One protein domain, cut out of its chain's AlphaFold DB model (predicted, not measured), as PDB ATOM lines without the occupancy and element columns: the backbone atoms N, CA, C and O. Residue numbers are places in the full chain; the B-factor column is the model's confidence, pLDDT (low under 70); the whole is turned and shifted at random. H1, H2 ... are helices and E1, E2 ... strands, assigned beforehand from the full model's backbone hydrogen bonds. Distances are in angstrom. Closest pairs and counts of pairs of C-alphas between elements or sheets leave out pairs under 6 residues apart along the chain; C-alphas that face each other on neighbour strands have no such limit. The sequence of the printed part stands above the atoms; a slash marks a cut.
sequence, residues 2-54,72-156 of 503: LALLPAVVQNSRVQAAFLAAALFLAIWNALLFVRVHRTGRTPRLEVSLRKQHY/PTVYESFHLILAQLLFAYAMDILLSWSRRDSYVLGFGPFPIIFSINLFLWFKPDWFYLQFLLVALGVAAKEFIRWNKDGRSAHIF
ATOM      1  N   LEU A   2      52.823 -57.754 258.702       86.81
ATOM      2  CA  LEU A   2      52.076 -59.027 258.607       86.81
ATOM      3  C   LEU A   2      50.797 -58.954 257.745       86.81
ATOM      4  O   LEU A   2      50.484 -59.909 257.048       86.81
ATOM      5  N   ALA A   3      50.108 -57.807 257.724       86.31
ATOM      6  CA  ALA A   3      48.924 -57.574 256.880       86.31
ATOM      7  C   ALA A   3      49.194 -57.649 255.360       86.31
ATOM      8  O   ALA A   3      48.255 -57.639 254.570       86.31
ATOM      9  N   LEU A   4      50.468 -57.665 254.957       89.81
ATOM     10  CA  LEU A   4      50.913 -57.718 253.562       89.81
ATOM     11  C   LEU A   4      51.403 -59.117 253.159       89.81
ATOM     12  O   LEU A   4      51.822 -59.306 252.022       89.81
ATOM     13  N   LEU A   5      51.392 -60.091 254.078       89.31
ATOM     14  CA  LEU A   5      51.751 -61.466 253.745       89.31
ATOM     15  C   LEU A   5      50.751 -62.029 252.724       89.31
ATOM     16  O   LEU A   5      49.550 -61.823 252.911       89.31
ATOM     17  N   PRO A   6      51.195 -62.796 251.708       87.94
ATOM     18  CA  PRO A   6      50.299 -63.345 250.690       87.94
ATOM     19  C   PRO A   6      49.106 -64.107 251.279       87.94
ATOM     20  O   PRO A   6      47.971 -63.863 250.884       87.94
ATOM     21  N   ALA A   7      49.346 -64.941 252.299       84.56
ATOM     22  CA  ALA A   7      48.303 -65.696 252.999       84.56
ATOM     23  C   ALA A   7      47.239 -64.805 253.671       84.56
ATOM     24  O   ALA A   7      46.082 -65.194 253.774       84.56
ATOM     25  N   VAL A   8      47.612 -63.594 254.104       87.31
ATOM     26  CA  VAL A   8      46.686 -62.627 254.718       87.31
ATOM     27  C   VAL A   8      45.947 -61.827 253.651       87.31
ATOM     28  O   VAL A   8      44.745 -61.626 253.765       87.31
ATOM     29  N   VAL A   9      46.646 -61.392 252.599       88.88
ATOM     30  CA  VAL A   9      46.064 -60.605 251.498       88.88
ATOM     31  C   VAL A   9      44.998 -61.402 250.739       88.88
ATOM     32  O   VAL A   9      44.016 -60.826 250.281       88.88
ATOM     33  N   GLN A  10      45.154 -62.725 250.646       90.94
ATOM     34  CA  GLN A  10      44.168 -63.607 250.016       90.94
ATOM     35  C   GLN A  10      42.807 -63.621 250.733       90.94
ATOM     36  O   GLN A  10      41.799 -63.909 250.093       90.94
ATOM     37  N   ASN A  11      42.747 -63.283 252.028       91.38
ATOM     38  CA  ASN A  11      41.493 -63.156 252.769       91.38
ATOM     39  C   ASN A  11      41.262 -61.697 253.190       91.38
ATOM     40  O   ASN A  11      41.831 -61.203 254.168       91.38
ATOM     41  N   SER A  12      40.361 -61.012 252.481       93.88
ATOM     42  CA  SER A  12      40.063 -59.592 252.700       93.88
ATOM     43  C   SER A  12      39.592 -59.277 254.124       93.88
ATOM     44  O   SER A  12      39.912 -58.211 254.653       93.88
ATOM     45  N   ARG A  13      38.890 -60.205 254.790       94.75
ATOM     46  CA  ARG A  13      38.427 -60.027 256.176       94.75
ATOM     47  C   ARG A  13      39.576 -60.121 257.173       94.75
ATOM     48  O   ARG A  13      39.656 -59.292 258.079       94.75
ATOM     49  N   VAL A  14      40.492 -61.075 256.993       94.75
ATOM     50  CA  VAL A  14      41.706 -61.182 257.826       94.75
ATOM     51  C   VAL A  14      42.574 -59.943 257.638       94.75
ATOM     52  O   VAL A  14      43.012 -59.340 258.620       94.75
ATOM     53  N   GLN A  15      42.781 -59.511 256.394       95.88
ATOM     54  CA  GLN A  15      43.542 -58.302 256.106       95.88
ATOM     55  C   GLN A  15      42.916 -57.069 256.772       95.88
ATOM     56  O   GLN A  15      43.618 -56.320 257.457       95.88
ATOM     57  N   ALA A  16      41.598 -56.885 256.640       95.69
ATOM     58  CA  ALA A  16      40.875 -55.799 257.293       95.69
ATOM     59  C   ALA A  16      41.014 -55.854 258.822       95.69
ATOM     60  O   ALA A  16      41.265 -54.824 259.444       95.69
ATOM     61  N   ALA A  17      40.941 -57.044 259.428       96.44
ATOM     62  CA  ALA A  17      41.149 -57.226 260.863       96.44
ATOM     63  C   ALA A  17      42.551 -56.773 261.307       96.44
ATOM     64  O   ALA A  17      42.687 -56.071 262.309       96.44
ATOM     65  N   PHE A  18      43.594 -57.127 260.548       96.88
ATOM     66  CA  PHE A  18      44.969 -56.718 260.843       96.88
ATOM     67  C   PHE A  18      45.149 -55.204 260.716       96.88
ATOM     68  O   PHE A  18      45.783 -54.586 261.572       96.88
ATOM     69  N   LEU A  19      44.601 -54.603 259.657       96.62
ATOM     70  CA  LEU A  19      44.682 -53.161 259.428       96.62
ATOM     71  C   LEU A  19      43.911 -52.380 260.497       96.62
ATOM     72  O   LEU A  19      44.442 -51.409 261.029       96.62
ATOM     73  N   ALA A  20      42.712 -52.832 260.867       96.88
ATOM     74  CA  ALA A  20      41.915 -52.224 261.928       96.88
ATOM     75  C   ALA A  20      42.625 -52.306 263.287       96.88
ATOM     76  O   ALA A  20      42.722 -51.300 263.988       96.88
ATOM     77  N   ALA A  21      43.187 -53.469 263.637       97.25
ATOM     78  CA  ALA A  21      43.961 -53.640 264.864       97.25
ATOM     79  C   ALA A  21      45.210 -52.741 264.882       97.25
ATOM     80  O   ALA A  21      45.490 -52.090 265.889       97.25
ATOM     81  N   ALA A  22      45.939 -52.655 263.765       96.88
ATOM     82  CA  ALA A  22      47.106 -51.788 263.642       96.88
ATOM     83  C   ALA A  22      46.739 -50.299 263.752       96.88
ATOM     84  O   ALA A  22      47.405 -49.562 264.478       96.88
ATOM     85  N   LEU A  23      45.669 -49.866 263.077       97.56
ATOM     86  CA  LEU A  23      45.171 -48.491 263.140       97.56
ATOM     87  C   LEU A  23      44.738 -48.127 264.561       97.56
ATOM     88  O   LEU A  23      45.121 -47.077 265.070       97.56
ATOM     89  N   PHE A  24      43.999 -49.015 265.228       97.69
ATOM     90  CA  PHE A  24      43.589 -48.836 266.617       97.69
ATOM     91  C   PHE A  24      44.792 -48.650 267.556       97.69
ATOM     92  O   PHE A  24      44.838 -47.683 268.319       97.69
ATOM     93  N   LEU A  25      45.797 -49.528 267.462       97.81
ATOM     94  CA  LEU A  25      47.022 -49.429 268.260       97.81
ATOM     95  C   LEU A  25      47.813 -48.151 267.951       97.81
ATOM     96  O   LEU A  25      48.338 -47.521 268.869       97.81
ATOM     97  N   ALA A  26      47.881 -47.741 266.683       97.94
ATOM     98  CA  ALA A  26      48.566 -46.520 266.270       97.94
ATOM     99  C   ALA A  26      47.883 -45.263 266.830       97.94
ATOM    100  O   ALA A  26      48.563 -44.389 267.372       97.94
ATOM    101  N   ILE A  27      46.549 -45.197 266.761       98.25
ATOM    102  CA  ILE A  27      45.762 -44.099 267.337       98.25
ATOM    103  C   ILE A  27      45.977 -44.038 268.852       98.25
ATOM    104  O   ILE A  27      46.287 -42.972 269.382       98.25
ATOM    105  N   TRP A  28      45.873 -45.169 269.558       97.94
ATOM    106  CA  TRP A  28      46.098 -45.199 271.004       97.94
ATOM    107  C   TRP A  28      47.526 -44.760 271.351       97.94
ATOM    108  O   TRP A  28      47.709 -43.894 272.208       97.94
ATOM    109  N   ASN A  29      48.539 -45.260 270.645       97.19
ATOM    110  CA  ASN A  29      49.922 -44.840 270.852       97.19
ATOM    111  C   ASN A  29      50.114 -43.325 270.648       97.19
ATOM    112  O   ASN A  29      50.746 -42.675 271.477       97.19
ATOM    113  N   ALA A  30      49.522 -42.741 269.600       97.50
ATOM    114  CA  ALA A  30      49.588 -41.301 269.346       97.50
ATOM    115  C   ALA A  30      48.926 -40.482 270.469       97.50
ATOM    116  O   ALA A  30      49.503 -39.510 270.960       97.50
ATOM    117  N   LEU A  31      47.745 -40.902 270.934       97.00
ATOM    118  CA  LEU A  31      47.050 -40.255 272.052       97.00
ATOM    119  C   LEU A  31      47.851 -40.350 273.356       97.00
ATOM    120  O   LEU A  31      47.950 -39.372 274.103       97.00
ATOM    121  N   LEU A  32      48.445 -41.515 273.628       95.25
ATOM    122  CA  LEU A  32      49.289 -41.726 274.798       95.25
ATOM    123  C   LEU A  32      50.543 -40.850 274.734       95.25
ATOM    124  O   LEU A  32      50.873 -40.213 275.728       95.25
ATOM    125  N   PHE A  33      51.192 -40.757 273.573       95.00
ATOM    126  CA  PHE A  33      52.356 -39.899 273.360       95.00
ATOM    127  C   PHE A  33      52.046 -38.428 273.667       95.00
ATOM    128  O   PHE A  33      52.742 -37.801 274.466       95.00
ATOM    129  N   VAL A  34      50.945 -37.896 273.119       96.06
ATOM    130  CA  VAL A  34      50.499 -36.520 273.401       96.06
ATOM    131  C   VAL A  34      50.230 -36.324 274.894       96.06
ATOM    132  O   VAL A  34      50.637 -35.317 275.473       96.06
ATOM    133  N   ARG A  35      49.569 -37.288 275.548       94.38
ATOM    134  CA  ARG A  35      49.268 -37.219 276.984       94.38
ATOM    135  C   ARG A  35      50.531 -37.241 277.840       94.38
ATOM    136  O   ARG A  35      50.638 -36.448 278.773       94.38
ATOM    137  N   VAL A  36      51.471 -38.131 277.536       93.69
ATOM    138  CA  VAL A  36      52.755 -38.255 278.236       93.69
ATOM    139  C   VAL A  36      53.541 -36.951 278.119       93.69
ATOM    140  O   VAL A  36      53.964 -36.414 279.139       93.69
ATOM    141  N   HIS A  37      53.625 -36.384 276.913       93.00
ATOM    142  CA  HIS A  37      54.322 -35.122 276.677       93.00
ATOM    143  C   HIS A  37      53.680 -33.945 277.431       93.00
ATOM    144  O   HIS A  37      54.376 -33.184 278.092       93.00
ATOM    145  N   ARG A  38      52.343 -33.835 277.417       94.12
ATOM    146  CA  ARG A  38      51.616 -32.771 278.139       94.12
ATOM    147  C   ARG A  38      51.725 -32.860 279.660       94.12
ATOM    148  O   ARG A  38      51.630 -31.842 280.330       94.12
ATOM    149  N   THR A  39      51.854 -34.068 280.206       92.12
ATOM    150  CA  THR A  39      51.868 -34.300 281.662       92.12
ATOM    151  C   THR A  39      53.273 -34.459 282.237       92.12
ATOM    152  O   THR A  39      53.407 -34.620 283.445       92.12
ATOM    153  N   GLY A  40      54.315 -34.442 281.396       89.62
ATOM    154  CA  GLY A  40      55.697 -34.678 281.823       89.62
ATOM    155  C   GLY A  40      55.937 -36.080 282.398       89.62
ATOM    156  O   GLY A  40      56.913 -36.292 283.117       89.62
ATOM    157  N   ARG A  41      55.048 -37.044 282.121       92.31
ATOM    158  CA  ARG A  41      55.199 -38.431 282.587       92.31
ATOM    159  C   ARG A  41      56.388 -39.092 281.889       92.31
ATOM    160  O   ARG A  41      56.720 -38.760 280.755       92.31
ATOM    161  N   THR A  42      57.012 -40.065 282.549       90.75
ATOM    162  CA  THR A  42      58.137 -40.832 281.990       90.75
ATOM    163  C   THR A  42      57.820 -42.327 282.020       90.75
ATOM    164  O   THR A  42      58.117 -42.999 283.008       90.75
ATOM    165  N   PRO A  43      57.189 -42.869 280.958       91.69
ATOM    166  CA  PRO A  43      56.907 -44.294 280.861       91.69
ATOM    167  C   PRO A  43      58.199 -45.109 280.928       91.69
ATOM    168  O   PRO A  43      59.159 -44.845 280.204       91.69
ATOM    169  N   ARG A  44      58.224 -46.110 281.803       93.56
ATOM    170  CA  ARG A  44      59.366 -46.989 282.041       93.56
ATOM    171  C   ARG A  44      59.121 -48.361 281.439       93.56
ATOM    172  O   ARG A  44      58.003 -48.887 281.477       93.56
ATOM    173  N   LEU A  45      60.195 -48.936 280.919       94.06
ATOM    174  CA  LEU A  45      60.256 -50.306 280.444       94.06
ATOM    175  C   LEU A  45      61.195 -51.089 281.360       94.06
ATOM    176  O   LEU A  45      62.379 -50.778 281.454       94.06
ATOM    177  N   GLU A  46      60.664 -52.101 282.027       94.19
ATOM    178  CA  GLU A  46      61.428 -53.025 282.860       94.19
ATOM    179  C   GLU A  46      61.461 -54.391 282.184       94.19
ATOM    180  O   GLU A  46      60.470 -54.813 281.597       94.19
ATOM    181  N   VAL A  47      62.571 -55.119 282.277       93.44
ATOM    182  CA  VAL A  47      62.664 -56.480 281.734       93.44
ATOM    183  C   VAL A  47      62.607 -57.479 282.885       93.44
ATOM    184  O   VAL A  47      63.425 -57.428 283.800       93.44
ATOM    185  N   SER A  48      61.643 -58.402 282.854       92.00
ATOM    186  CA  SER A  48      61.510 -59.458 283.864       92.00
ATOM    187  C   SER A  48      61.121 -60.791 283.234       92.00
ATOM    188  O   SER A  48      59.980 -61.021 282.814       92.00
ATOM    189  N   LEU A  49      62.073 -61.722 283.224       91.44
ATOM    190  CA  LEU A  49      61.868 -63.085 282.745       91.44
ATOM    191  C   LEU A  49      61.354 -63.969 283.883       91.44
ATOM    192  O   LEU A  49      62.107 -64.647 284.582       91.44
ATOM    193  N   ARG A  50      60.034 -63.955 284.088       89.94
ATOM    194  CA  ARG A  50      59.399 -64.796 285.110       89.94
ATOM    195  C   ARG A  50      59.385 -66.259 284.682       89.94
ATOM    196  O   ARG A  50      58.828 -66.593 283.637       89.94
ATOM    197  N   LYS A  51      59.903 -67.128 285.558       90.38
ATOM    198  CA  LYS A  51      59.968 -68.585 285.364       90.38
ATOM    199  C   LYS A  51      58.644 -69.216 284.947       90.38
ATOM    200  O   LYS A  51      58.607 -69.969 283.984       90.38
ATOM    201  N   GLN A  52      57.560 -68.846 285.617       88.81
ATOM    202  CA  GLN A  52      56.214 -69.333 285.302       88.81
ATOM    203  C   GLN A  52      55.792 -69.075 283.850       88.81
ATOM    204  O   GLN A  52      55.176 -69.940 283.244       88.81
ATOM    205  N   HIS A  53      56.181 -67.940 283.259       92.25
ATOM    206  CA  HIS A  53      55.747 -67.602 281.909       92.25
ATOM    207  C   HIS A  53      56.529 -68.368 280.840       92.25
ATOM    208  O   HIS A  53      55.920 -68.922 279.933       92.25
ATOM    209  N   TYR A  54      57.863 -68.427 280.932       93.19
ATOM    210  CA  TYR A  54      58.636 -69.104 279.885       93.19
ATOM    211  C   TYR A  54      58.513 -70.629 279.961       93.19
ATOM    212  O   TYR A  54      58.455 -71.264 278.919       93.19
ATOM    213  N   PRO A  72      48.307 -80.106 260.105       95.56
ATOM    214  CA  PRO A  72      49.032 -78.999 259.466       95.56
ATOM    215  C   PRO A  72      48.382 -77.618 259.608       95.56
ATOM    216  O   PRO A  72      49.086 -76.607 259.606       95.56
ATOM    217  N   THR A  73      47.062 -77.557 259.818       95.94
ATOM    218  CA  THR A  73      46.308 -76.318 260.069       95.94
ATOM    219  C   THR A  73      46.900 -75.482 261.211       95.94
ATOM    220  O   THR A  73      46.836 -74.250 261.176       95.94
ATOM    221  N   VAL A  74      47.532 -76.119 262.202       97.00
ATOM    222  CA  VAL A  74      48.267 -75.428 263.275       97.00
ATOM    223  C   VAL A  74      49.407 -74.577 262.709       97.00
ATOM    224  O   VAL A  74      49.546 -73.404 263.060       97.00
ATOM    225  N   TYR A  75      50.220 -75.154 261.824       96.38
ATOM    226  CA  TYR A  75      51.366 -74.483 261.214       96.38
ATOM    227  C   TYR A  75      50.941 -73.445 260.185       96.38
ATOM    228  O   TYR A  75      51.498 -72.348 260.154       96.38
ATOM    229  N   GLU A  76      49.901 -73.737 259.408       94.31
ATOM    230  CA  GLU A  76      49.289 -72.767 258.498       94.31
ATOM    231  C   GLU A  76      48.807 -71.524 259.261       94.31
ATOM    232  O   GLU A  76      48.975 -70.398 258.793       94.31
ATOM    233  N   SER A  77      48.315 -71.704 260.490       95.12
ATOM    234  CA  SER A  77      47.847 -70.626 261.369       95.12
ATOM    235  C   SER A  77      48.967 -69.861 262.090       95.12
ATOM    236  O   SER A  77      48.681 -68.910 262.822       95.12
ATOM    237  N   PHE A  78      50.246 -70.201 261.886       94.44
ATOM    238  CA  PHE A  78      51.373 -69.580 262.599       94.44
ATOM    239  C   PHE A  78      51.380 -68.048 262.496       94.44
ATOM    240  O   PHE A  78      51.562 -67.346 263.492       94.44
ATOM    241  N   HIS A  79      51.124 -67.509 261.302       94.12
ATOM    242  CA  HIS A  79      51.093 -66.066 261.065       94.12
ATOM    243  C   HIS A  79      49.949 -65.362 261.823       94.12
ATOM    244  O   HIS A  79      50.117 -64.228 262.278       94.12
ATOM    245  N   LEU A  80      48.816 -66.044 262.016       96.56
ATOM    246  CA  LEU A  80      47.685 -65.558 262.807       96.56
ATOM    247  C   LEU A  80      48.012 -65.559 264.305       96.56
ATOM    248  O   LEU A  80      47.725 -64.587 265.004       96.56
ATOM    249  N   ILE A  81      48.657 -66.615 264.803       97.06
ATOM    250  CA  ILE A  81      49.112 -66.706 266.201       97.06
ATOM    251  C   ILE A  81      50.168 -65.629 266.489       97.06
ATOM    252  O   ILE A  81      50.101 -64.945 267.512       97.06
ATOM    253  N   LEU A  82      51.106 -65.410 265.563       97.19
ATOM    254  CA  LEU A  82      52.105 -64.349 265.675       97.19
ATOM    255  C   LEU A  82      51.454 -62.960 265.724       97.19
ATOM    256  O   LEU A  82      51.840 -62.130 266.546       97.19
ATOM    257  N   ALA A  83      50.436 -62.707 264.897       97.62
ATOM    258  CA  ALA A  83      49.698 -61.447 264.927       97.62
ATOM    259  C   ALA A  83      48.993 -61.219 266.274       97.62
ATOM    260  O   ALA A  83      49.069 -60.118 266.822       97.62
ATOM    261  N   GLN A  84      48.374 -62.259 266.845       98.19
ATOM    262  CA  GLN A  84      47.787 -62.201 268.188       98.19
ATOM    263  C   GLN A  84      48.835 -61.868 269.254       98.19
ATOM    264  O   GLN A  84      48.574 -61.050 270.132       98.19
ATOM    265  N   LEU A  85      50.024 -62.469 269.169       98.06
ATOM    266  CA  LEU A  85      51.112 -62.228 270.113       98.06
ATOM    267  C   LEU A  85      51.609 -60.781 270.057       98.06
ATOM    268  O   LEU A  85      51.707 -60.129 271.097       98.06
ATOM    269  N   LEU A  86      51.872 -60.254 268.857       97.94
ATOM    270  CA  LEU A  86      52.280 -58.859 268.678       97.94
ATOM    271  C   LEU A  86      51.196 -57.889 269.160       97.94
ATOM    272  O   LEU A  86      51.502 -56.914 269.847       97.94
ATOM    273  N   PHE A  87      49.932 -58.182 268.849       98.25
ATOM    274  CA  PHE A  87      48.797 -57.397 269.321       98.25
ATOM    275  C   PHE A  87      48.695 -57.412 270.851       98.25
ATOM    276  O   PHE A  87      48.547 -56.355 271.457       98.25
ATOM    277  N   ALA A  88      48.846 -58.574 271.491       97.88
ATOM    278  CA  ALA A  88      48.828 -58.695 272.947       97.88
ATOM    279  C   ALA A  88      49.959 -57.904 273.615       97.88
ATOM    280  O   ALA A  88      49.708 -57.227 274.609       97.88
ATOM    281  N   TYR A  89      51.179 -57.941 273.063       97.44
ATOM    282  CA  TYR A  89      52.283 -57.108 273.546       97.44
ATOM    283  C   TYR A  89      51.956 -55.620 273.427       97.44
ATOM    284  O   TYR A  89      52.053 -54.900 274.417       97.44
ATOM    285  N   ALA A  90      51.538 -55.162 272.244       97.31
ATOM    286  CA  ALA A  90      51.225 -53.755 272.013       97.31
ATOM    287  C   ALA A  90      50.097 -53.263 272.933       97.31
ATOM    288  O   ALA A  90      50.226 -52.218 273.566       97.31
ATOM    289  N   MET A  91      49.031 -54.053 273.074       96.75
ATOM    290  CA  MET A  91      47.926 -53.772 273.988       96.75
ATOM    291  C   MET A  91      48.371 -53.700 275.447       96.75
ATOM    292  O   MET A  91      48.028 -52.743 276.134       96.75
ATOM    293  N   ASP A  92      49.128 -54.689 275.937       95.62
ATOM    294  CA  ASP A  92      49.564 -54.738 277.341       95.62
ATOM    295  C   ASP A  92      50.514 -53.570 277.663       95.62
ATOM    296  O   ASP A  92      50.390 -52.949 278.721       95.62
ATOM    297  N   ILE A  93      51.398 -53.204 276.723       96.19
ATOM    298  CA  ILE A  93      52.276 -52.029 276.818       96.19
ATOM    299  C   ILE A  93      51.448 -50.742 276.915       96.19
ATOM    300  O   ILE A  93      51.582 -49.993 277.884       96.19
ATOM    301  N   LEU A  94      50.570 -50.494 275.937       96.56
ATOM    302  CA  LEU A  94      49.783 -49.260 275.862       96.56
ATOM    303  C   LEU A  94      48.824 -49.126 277.042       96.56
ATOM    304  O   LEU A  94      48.702 -48.043 277.620       96.56
ATOM    305  N   LEU A  95      48.171 -50.218 277.440       95.62
ATOM    306  CA  LEU A  95      47.270 -50.237 278.584       95.62
ATOM    307  C   LEU A  95      48.030 -50.009 279.892       95.62
ATOM    308  O   LEU A  95      47.592 -49.207 280.722       95.62
ATOM    309  N   SER A  96      49.184 -50.666 280.060       93.69
ATOM    310  CA  SER A  96      50.031 -50.469 281.233       93.69
ATOM    311  C   SER A  96      50.513 -49.032 281.322       93.69
ATOM    312  O   SER A  96      50.297 -48.444 282.368       93.69
ATOM    313  N   TRP A  97      51.047 -48.426 280.257       95.12
ATOM    314  CA  TRP A  97      51.494 -47.026 280.275       95.12
ATOM    315  C   TRP A  97      50.361 -46.003 280.419       95.12
ATOM    316  O   TRP A  97      50.517 -44.946 281.041       95.12
ATOM    317  N   SER A  98      49.176 -46.321 279.898       94.19
ATOM    318  CA  SER A  98      47.994 -45.475 280.081       94.19
ATOM    319  C   SER A  98      47.590 -45.384 281.554       94.19
ATOM    320  O   SER A  98      47.186 -44.313 282.014       94.19
ATOM    321  N   ARG A  99      47.725 -46.488 282.303       92.06
ATOM    322  CA  ARG A  99      47.289 -46.597 283.705       92.06
ATOM    323  C   ARG A  99      48.398 -46.408 284.736       92.06
ATOM    324  O   ARG A  99      48.134 -45.931 285.833       92.06
ATOM    325  N   ARG A 100      49.605 -46.844 284.410       84.88
ATOM    326  CA  ARG A 100      50.799 -46.915 285.256       84.88
ATOM    327  C   ARG A 100      51.967 -46.335 284.472       84.88
ATOM    328  O   ARG A 100      51.964 -46.360 283.256       84.88
ATOM    329  N   ASP A 101      52.992 -45.827 285.136       88.31
ATOM    330  CA  ASP A 101      54.194 -45.340 284.440       88.31
ATOM    331  C   ASP A 101      55.217 -46.442 284.161       88.31
ATOM    332  O   ASP A 101      56.345 -46.149 283.790       88.31
ATOM    333  N   SER A 102      54.856 -47.717 284.318       91.69
ATOM    334  CA  SER A 102      55.770 -48.832 284.077       91.69
ATOM    335  C   SER A 102      55.096 -50.002 283.372       91.69
ATOM    336  O   SER A 102      53.947 -50.361 283.651       91.69
ATOM    337  N   TYR A 103      55.849 -50.611 282.458       92.94
ATOM    338  CA  TYR A 103      55.529 -51.880 281.823       92.94
ATOM    339  C   TYR A 103      56.684 -52.862 282.013       92.94
ATOM    340  O   TYR A 103      57.850 -52.494 281.875       92.94
ATOM    341  N   VAL A 104      56.345 -54.119 282.301       92.31
ATOM    342  CA  VAL A 104      57.312 -55.201 282.490       92.31
ATOM    343  C   VAL A 104      57.299 -56.107 281.261       92.31
ATOM    344  O   VAL A 104      56.401 -56.936 281.097       92.31
ATOM    345  N   LEU A 105      58.317 -55.971 280.419       94.62
ATOM    346  CA  LEU A 105      58.558 -56.809 279.256       94.62
ATOM    347  C   LEU A 105      59.080 -58.185 279.682       94.62
ATOM    348  O   LEU A 105      60.056 -58.320 280.421       94.62
ATOM    349  N   GLY A 106      58.430 -59.230 279.181       94.50
ATOM    350  CA  GLY A 106      58.817 -60.618 279.406       94.50
ATOM    351  C   GLY A 106      57.882 -61.571 278.671       94.50
ATOM    352  O   GLY A 106      57.102 -61.150 277.822       94.50
ATOM    353  N   PHE A 107      57.900 -62.853 279.033       94.25
ATOM    354  CA  PHE A 107      57.104 -63.901 278.373       94.25
ATOM    355  C   PHE A 107      55.602 -63.886 278.709       94.25
ATOM    356  O   PHE A 107      54.895 -64.802 278.322       94.25
ATOM    357  N   GLY A 108      55.089 -62.886 279.432       91.62
ATOM    358  CA  GLY A 108      53.702 -62.876 279.925       91.62
ATOM    359  C   GLY A 108      52.622 -63.106 278.852       91.62
ATOM    360  O   GLY A 108      51.722 -63.902 279.102       91.62
ATOM    361  N   PRO A 109      52.695 -62.461 277.673       95.69
ATOM    362  CA  PRO A 109      51.722 -62.683 276.601       95.69
ATOM    363  C   PRO A 109      51.754 -64.081 275.968       95.69
ATOM    364  O   PRO A 109      50.714 -64.541 275.504       95.69
ATOM    365  N   PHE A 110      52.897 -64.779 275.971       96.00
ATOM    366  CA  PHE A 110      53.035 -66.081 275.303       96.00
ATOM    367  C   PHE A 110      52.065 -67.130 275.863       96.00
ATOM    368  O   PHE A 110      51.243 -67.609 275.083       96.00
ATOM    369  N   PRO A 111      52.061 -67.445 277.178       93.81
ATOM    370  CA  PRO A 111      51.121 -68.416 277.722       93.81
ATOM    371  C   PRO A 111      49.655 -68.063 277.503       93.81
ATOM    372  O   PRO A 111      48.829 -68.957 277.370       93.81
ATOM    373  N   ILE A 112      49.324 -66.769 277.454       94.88
ATOM    374  CA  ILE A 112      47.951 -66.307 277.232       94.88
ATOM    375  C   ILE A 112      47.518 -66.655 275.809       94.88
ATOM    376  O   ILE A 112      46.499 -67.314 275.621       94.88
ATOM    377  N   ILE A 113      48.307 -66.244 274.813       97.75
ATOM    378  CA  ILE A 113      47.992 -66.481 273.401       97.75
ATOM    379  C   ILE A 113      48.044 -67.965 273.071       97.75
ATOM    380  O   ILE A 113      47.118 -68.486 272.452       97.75
ATOM    381  N   PHE A 114      49.083 -68.667 273.509       97.44
ATOM    382  CA  PHE A 114      49.217 -70.098 273.267       97.44
ATOM    383  C   PHE A 114      48.080 -70.876 273.920       97.44
ATOM    384  O   PHE A 114      47.461 -71.703 273.261       97.44
ATOM    385  N   SER A 115      47.724 -70.554 275.164       95.69
ATOM    386  CA  SER A 115      46.568 -71.162 275.816       95.69
ATOM    387  C   SER A 115      45.265 -70.869 275.082       95.69
ATOM    388  O   SER A 115      44.504 -71.802 274.884       95.69
ATOM    389  N   ILE A 116      44.991 -69.626 274.669       96.75
ATOM    390  CA  ILE A 116      43.780 -69.313 273.896       96.75
ATOM    391  C   ILE A 116      43.700 -70.226 272.671       96.75
ATOM    392  O   ILE A 116      42.712 -70.931 272.497       96.75
ATOM    393  N   ASN A 117      44.777 -70.291 271.888       97.50
ATOM    394  CA  ASN A 117      44.791 -71.061 270.652       97.50
ATOM    395  C   ASN A 117      44.780 -72.586 270.904       97.50
ATOM    396  O   ASN A 117      44.204 -73.323 270.123       97.50
ATOM    397  N   LEU A 118      45.293 -73.100 272.024       96.25
ATOM    398  CA  LEU A 118      45.155 -74.531 272.349       96.25
ATOM    399  C   LEU A 118      43.709 -74.970 272.638       96.25
ATOM    400  O   LEU A 118      43.447 -76.169 272.675       96.25
ATOM    401  N   PHE A 119      42.777 -74.043 272.855       95.56
ATOM    402  CA  PHE A 119      41.391 -74.377 273.194       95.56
ATOM    403  C   PHE A 119      40.361 -73.820 272.217       95.56
ATOM    404  O   PHE A 119      39.315 -74.439 272.025       95.56
ATOM    405  N   LEU A 120      40.622 -72.654 271.627       95.94
ATOM    406  CA  LEU A 120      39.694 -71.989 270.726       95.94
ATOM    407  C   LEU A 120      40.417 -70.946 269.862       95.94
ATOM    408  O   LEU A 120      41.011 -69.992 270.374       95.94
ATOM    409  N   TRP A 121      40.264 -71.048 268.545       96.44
ATOM    410  CA  TRP A 121      40.496 -69.915 267.653       96.44
ATOM    411  C   TRP A 121      39.401 -69.805 266.593       96.44
ATOM    412  O   TRP A 121      38.799 -70.800 266.172       96.44
ATOM    413  N   PHE A 122      39.126 -68.573 266.175       97.56
ATOM    414  CA  PHE A 122      38.150 -68.276 265.129       97.56
ATOM    415  C   PHE A 122      38.664 -68.679 263.744       97.56
ATOM    416  O   PHE A 122      39.863 -68.605 263.462       97.56
ATOM    417  N   LYS A 123      37.750 -69.090 262.856       96.00
ATOM    418  CA  LYS A 123      38.057 -69.291 261.433       96.00
ATOM    419  C   LYS A 123      38.514 -67.964 260.799       96.00
ATOM    420  O   LYS A 123      38.116 -66.904 261.290       96.00
ATOM    421  N   PRO A 124      39.306 -67.993 259.708       94.75
ATOM    422  CA  PRO A 124      39.886 -66.788 259.102       94.75
ATOM    423  C   PRO A 124      38.882 -65.648 258.865       94.75
ATOM    424  O   PRO A 124      39.141 -64.504 259.232       94.75
ATOM    425  N   ASP A 125      37.684 -65.962 258.375       94.31
ATOM    426  CA  ASP A 125      36.647 -64.961 258.085       94.31
ATOM    427  C   ASP A 125      36.142 -64.184 259.309       94.31
ATOM    428  O   ASP A 125      35.566 -63.106 259.164       94.31
ATOM    429  N   TRP A 126      36.372 -64.722 260.506       96.62
ATOM    430  CA  TRP A 126      35.939 -64.180 261.792       96.62
ATOM    431  C   TRP A 126      37.124 -63.780 262.674       96.62
ATOM    432  O   TRP A 126      36.965 -63.514 263.863       96.62
ATOM    433  N   PHE A 127      38.329 -63.701 262.101       96.44
ATOM    434  CA  PHE A 127      39.566 -63.504 262.854       96.44
ATOM    435  C   PHE A 127      39.615 -62.192 263.658       96.44
ATOM    436  O   PHE A 127      40.312 -62.106 264.664       96.44
ATOM    437  N   TYR A 128      38.838 -61.170 263.296       96.25
ATOM    438  CA  TYR A 128      38.722 -59.953 264.110       96.25
ATOM    439  C   TYR A 128      38.199 -60.236 265.533       96.25
ATOM    440  O   TYR A 128      38.626 -59.577 266.483       96.25
ATOM    441  N   LEU A 129      37.347 -61.256 265.710       97.62
ATOM    442  CA  LEU A 129      36.890 -61.714 267.026       97.62
ATOM    443  C   LEU A 129      38.042 -62.292 267.857       97.62
ATOM    444  O   LEU A 129      38.018 -62.194 269.081       97.62
ATOM    445  N   GLN A 130      39.090 -62.817 267.212       97.88
ATOM    446  CA  GLN A 130      40.299 -63.278 267.890       97.88
ATOM    447  C   GLN A 130      41.037 -62.111 268.563       97.88
ATOM    448  O   GLN A 130      41.454 -62.228 269.714       97.88
ATOM    449  N   PHE A 131      41.157 -60.955 267.897       98.12
ATOM    450  CA  PHE A 131      41.739 -59.762 268.522       98.12
ATOM    451  C   PHE A 131      40.882 -59.241 269.679       98.12
ATOM    452  O   PHE A 131      41.435 -58.837 270.701       98.12
ATOM    453  N   LEU A 132      39.550 -59.299 269.567       97.62
ATOM    454  CA  LEU A 132      38.648 -58.933 270.666       97.62
ATOM    455  C   LEU A 132      38.788 -59.879 271.867       97.62
ATOM    456  O   LEU A 132      38.877 -59.411 273.000       97.62
ATOM    457  N   LEU A 133      38.875 -61.189 271.626       97.88
ATOM    458  CA  LEU A 133      39.126 -62.204 272.650       97.88
ATOM    459  C   LEU A 133      40.447 -61.927 273.393       97.88
ATOM    460  O   LEU A 133      40.487 -61.926 274.624       97.88
ATOM    461  N   VAL A 134      41.518 -61.622 272.653       98.06
ATOM    462  CA  VAL A 134      42.822 -61.254 273.228       98.06
ATOM    463  C   VAL A 134      42.739 -59.940 274.010       98.06
ATOM    464  O   VAL A 134      43.241 -59.866 275.134       98.06
ATOM    465  N   ALA A 135      42.083 -58.915 273.460       97.38
ATOM    466  CA  ALA A 135      41.894 -57.630 274.129       97.38
ATOM    467  C   ALA A 135      41.131 -57.788 275.452       97.38
ATOM    468  O   ALA A 135      41.533 -57.203 276.458       97.38
ATOM    469  N   LEU A 136      40.088 -58.626 275.476       96.81
ATOM    470  CA  LEU A 136      39.337 -58.959 276.684       96.81
ATOM    471  C   LEU A 136      40.231 -59.624 277.737       96.81
ATOM    472  O   LEU A 136      40.176 -59.238 278.901       96.81
ATOM    473  N   GLY A 137      41.089 -60.572 277.343       95.00
ATOM    474  CA  GLY A 137      42.040 -61.219 278.254       95.00
ATOM    475  C   GLY A 137      43.045 -60.241 278.870       95.00
ATOM    476  O   GLY A 137      43.235 -60.218 280.091       95.00
ATOM    477  N   VAL A 138      43.650 -59.382 278.043       94.62
ATOM    478  CA  VAL A 138      44.592 -58.341 278.497       94.62
ATOM    479  C   VAL A 138      43.894 -57.332 279.417       94.62
ATOM    480  O   VAL A 138      44.423 -57.004 280.482       94.62
ATOM    481  N   ALA A 139      42.687 -56.887 279.063       94.69
ATOM    482  CA  ALA A 139      41.899 -55.976 279.884       94.69
ATOM    483  C   ALA A 139      41.500 -56.618 281.222       94.69
ATOM    484  O   ALA A 139      41.716 -56.020 282.275       94.69
ATOM    485  N   ALA A 140      40.984 -57.849 281.218       93.00
ATOM    486  CA  ALA A 140      40.573 -58.556 282.429       93.00
ATOM    487  C   ALA A 140      41.738 -58.733 283.412       93.00
ATOM    488  O   ALA A 140      41.594 -58.423 284.595       93.00
ATOM    489  N   LYS A 141      42.918 -59.134 282.920       91.19
ATOM    490  CA  LYS A 141      44.155 -59.228 283.716       91.19
ATOM    491  C   LYS A 141      44.490 -57.913 284.427       91.19
ATOM    492  O   LYS A 141      45.004 -57.925 285.549       91.19
ATOM    493  N   GLU A 142      44.226 -56.786 283.774       90.38
ATOM    494  CA  GLU A 142      44.628 -55.468 284.250       90.38
ATOM    495  C   GLU A 142      43.568 -54.802 285.141       90.38
ATOM    496  O   GLU A 142      43.908 -54.166 286.142       90.38
ATOM    497  N   PHE A 143      42.281 -54.951 284.822       92.81
ATOM    498  CA  PHE A 143      41.174 -54.316 285.545       92.81
ATOM    499  C   PHE A 143      40.575 -55.194 286.651       92.81
ATOM    500  O   PHE A 143      40.175 -54.663 287.684       92.81
ATOM    501  N   ILE A 144      40.552 -56.520 286.489       93.06
ATOM    502  CA  ILE A 144      39.890 -57.434 287.428       93.06
ATOM    503  C   ILE A 144      40.924 -58.046 288.373       93.06
ATOM    504  O   ILE A 144      41.502 -59.113 288.143       93.06
ATOM    505  N   ARG A 145      41.185 -57.322 289.462       91.19
ATOM    506  CA  ARG A 145      42.232 -57.652 290.430       91.19
ATOM    507  C   ARG A 145      41.688 -57.617 291.849       91.19
ATOM    508  O   ARG A 145      40.782 -56.858 292.168       91.19
ATOM    509  N   TRP A 146      42.289 -58.414 292.719       91.75
ATOM    510  CA  TRP A 146      42.032 -58.405 294.155       91.75
ATOM    511  C   TRP A 146      43.325 -58.202 294.942       91.75
ATOM    512  O   TRP A 146      44.433 -58.368 294.425       91.75
ATOM    513  N   ASN A 147      43.182 -57.878 296.224       85.69
ATOM    514  CA  ASN A 147      44.288 -57.995 297.161       85.69
ATOM    515  C   ASN A 147      44.407 -59.463 297.609       85.69
ATOM    516  O   ASN A 147      43.449 -60.029 298.145       85.69
ATOM    517  N   LYS A 148      45.554 -60.087 297.336       78.44
ATOM    518  CA  LYS A 148      45.917 -61.443 297.761       78.44
ATOM    519  C   LYS A 148      47.212 -61.305 298.579       78.44
ATOM    520  O   LYS A 148      48.279 -61.105 298.008       78.44
ATOM    521  N   ASP A 149      47.100 -61.381 299.905       71.62
ATOM    522  CA  ASP A 149      48.189 -61.216 300.895       71.62
ATOM    523  C   ASP A 149      49.010 -59.931 300.726       71.62
ATOM    524  O   ASP A 149      50.224 -59.953 300.525       71.62
ATOM    525  N   GLY A 150      48.338 -58.784 300.725       78.19
ATOM    526  CA  GLY A 150      48.988 -57.480 300.592       78.19
ATOM    527  C   GLY A 150      49.493 -57.167 299.179       78.19
ATOM    528  O   GLY A 150      49.979 -56.063 298.945       78.19
ATOM    529  N   ARG A 151      49.365 -58.091 298.215       80.94
ATOM    530  CA  ARG A 151      49.775 -57.891 296.816       80.94
ATOM    531  C   ARG A 151      48.566 -57.846 295.888       80.94
ATOM    532  O   ARG A 151      47.646 -58.657 295.986       80.94
ATOM    533  N   SER A 152      48.587 -56.918 294.933       84.19
ATOM    534  CA  SER A 152      47.578 -56.857 293.872       84.19
ATOM    535  C   SER A 152      47.805 -57.980 292.853       84.19
ATOM    536  O   SER A 152      48.827 -58.015 292.161       84.19
ATOM    537  N   ALA A 153      46.843 -58.893 292.730       86.12
ATOM    538  CA  ALA A 153      46.876 -60.017 291.796       86.12
ATOM    539  C   ALA A 153      45.600 -60.038 290.948       86.12
ATOM    540  O   ALA A 153      44.543 -59.626 291.420       86.12
ATOM    541  N   HIS A 154      45.689 -60.502 289.702       89.75
ATOM    542  CA  HIS A 154      44.484 -60.770 288.916       89.75
ATOM    543  C   HIS A 154      43.692 -61.916 289.555       89.75
ATOM    544  O   HIS A 154      44.274 -62.803 290.187       89.75
ATOM    545  N   ILE A 155      42.368 -61.847 289.443       91.31
ATOM    546  CA  ILE A 155      41.474 -62.880 289.981       91.31
ATOM    547  C   ILE A 155      41.480 -64.086 289.049       91.31
ATOM    548  O   ILE A 155      41.731 -65.209 289.480       91.31
ATOM    549  N   PHE A 156      41.220 -63.825 287.771       92.88
ATOM    550  CA  PHE A 156      41.027 -64.859 286.773       92.88
ATOM    551  C   PHE A 156      42.292 -65.157 285.993       92.88
ATOM    552  O   PHE A 156      43.112 -64.264 285.758       92.88
TER     553      PHE A 156
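What this domain is: This is residues 2 to 54 and 72 to 156 of the 503 residues of an uncharacterized protein of Acidobacteria bacterium (UniProt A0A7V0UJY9). Three long helices, H2, H5 and H7, run the same way in a bundle, their centres making a triangle, and H6 crosses H5 at a steep angle. A small parallel pair of strands, E1 and E2, sits beside the later part of H5, while a hairpin, E3 and E4, follows at the end of H7; the short H1 makes a corner with the first part of H2. The printed part has 138 residues with seven named helices and four named strands, in the order H1 H2 E1 H3 H4 H5 E2 H6 H7 E3 E4, and its class is mostly helix. It is compact, with a radius of gyration of the C-alphas of 16.3 A and spans of 47 by 36 by 23 A.

How they stand to each other: E1, residues 44 to 47, and E2, residues 102 to 105, are parallel neighbours at 28 degrees, with N 46 and O 103 2.8 A apart, within hydrogen-bond range. H5, residues 78 to 99, has its closest C-alphas to E2 at Ser 96 and Tyr 103, 5.7 A. H5 touches H2, residues 12 to 39, at a shallow tilt of 21 degrees, the same way; the closest C-alphas are those of Leu 32 and Ser 98, 6.6 A. H5 also touches H7, residues 128 to 143, the same way at a steep tilt of 35.2 degrees, only just past shallow; the closest C-alphas are those of Asp 92 and Val 138, 6.2 A. Residues 13 to 21 of H2 touch residues 128 to 131 of H7, closest at the C-alphas of Ala 17 and Tyr 128, 4.9 A. Residues 81 to 89 of H5 touch H6, residues 109 to 119, opposite ways at a steep tilt of 47 degrees, closest at the C-alphas of Ala 88 and Pro 109, 6.1 A. H3, residues 51 to 54, touches H6, closest at the C-alphas of His 53 and Pro 111, 6.3 A. H1, residues 6 to 9, and H2 only just touch, only at the corner, with 3 pairs of C-alphas within 8 A, the closest those of Val 8 and Gln 15, 5.5 A. H4, residues 73 to 76, and H5 meet only through their link. E3, residues 145 to 148, and E4, residues 151 to 154, form an antiparallel hairpin, with N 146 and O 153 2.9 A apart, within hydrogen-bond range. Every O i to N i+4 pair is within hydrogen-bond range in H2, H5, H6 and H7; H1, H3 and H4 are too short for such a pair, and their one O i to N i+3 pair is within range in H1 and H3 but not in H4.

Where its parts are: From first to last C-alpha H2 measures 40.2 A, H5 31.5 A, H7 22.3 A and H6 16.0 A. H1 begins at C-alpha 6 (50.299, -63.345, 250.690), and E4 ends at C-alpha 154 (44.484, -60.770, 288.916).

The domain as a whole: The C-alphas farthest apart are those of Gln 10 and Gly 150, 51.2 A. Residues 55 to 71 are not printed, and C-alphas 54 and 72 are 24.6 A apart across the cut, between H3 and H4. Of the links that are printed whole, that from H6 to H7 is short and the others are tight. The mean pLDDT of the printed part is 93.7, and no printed residue is under 70.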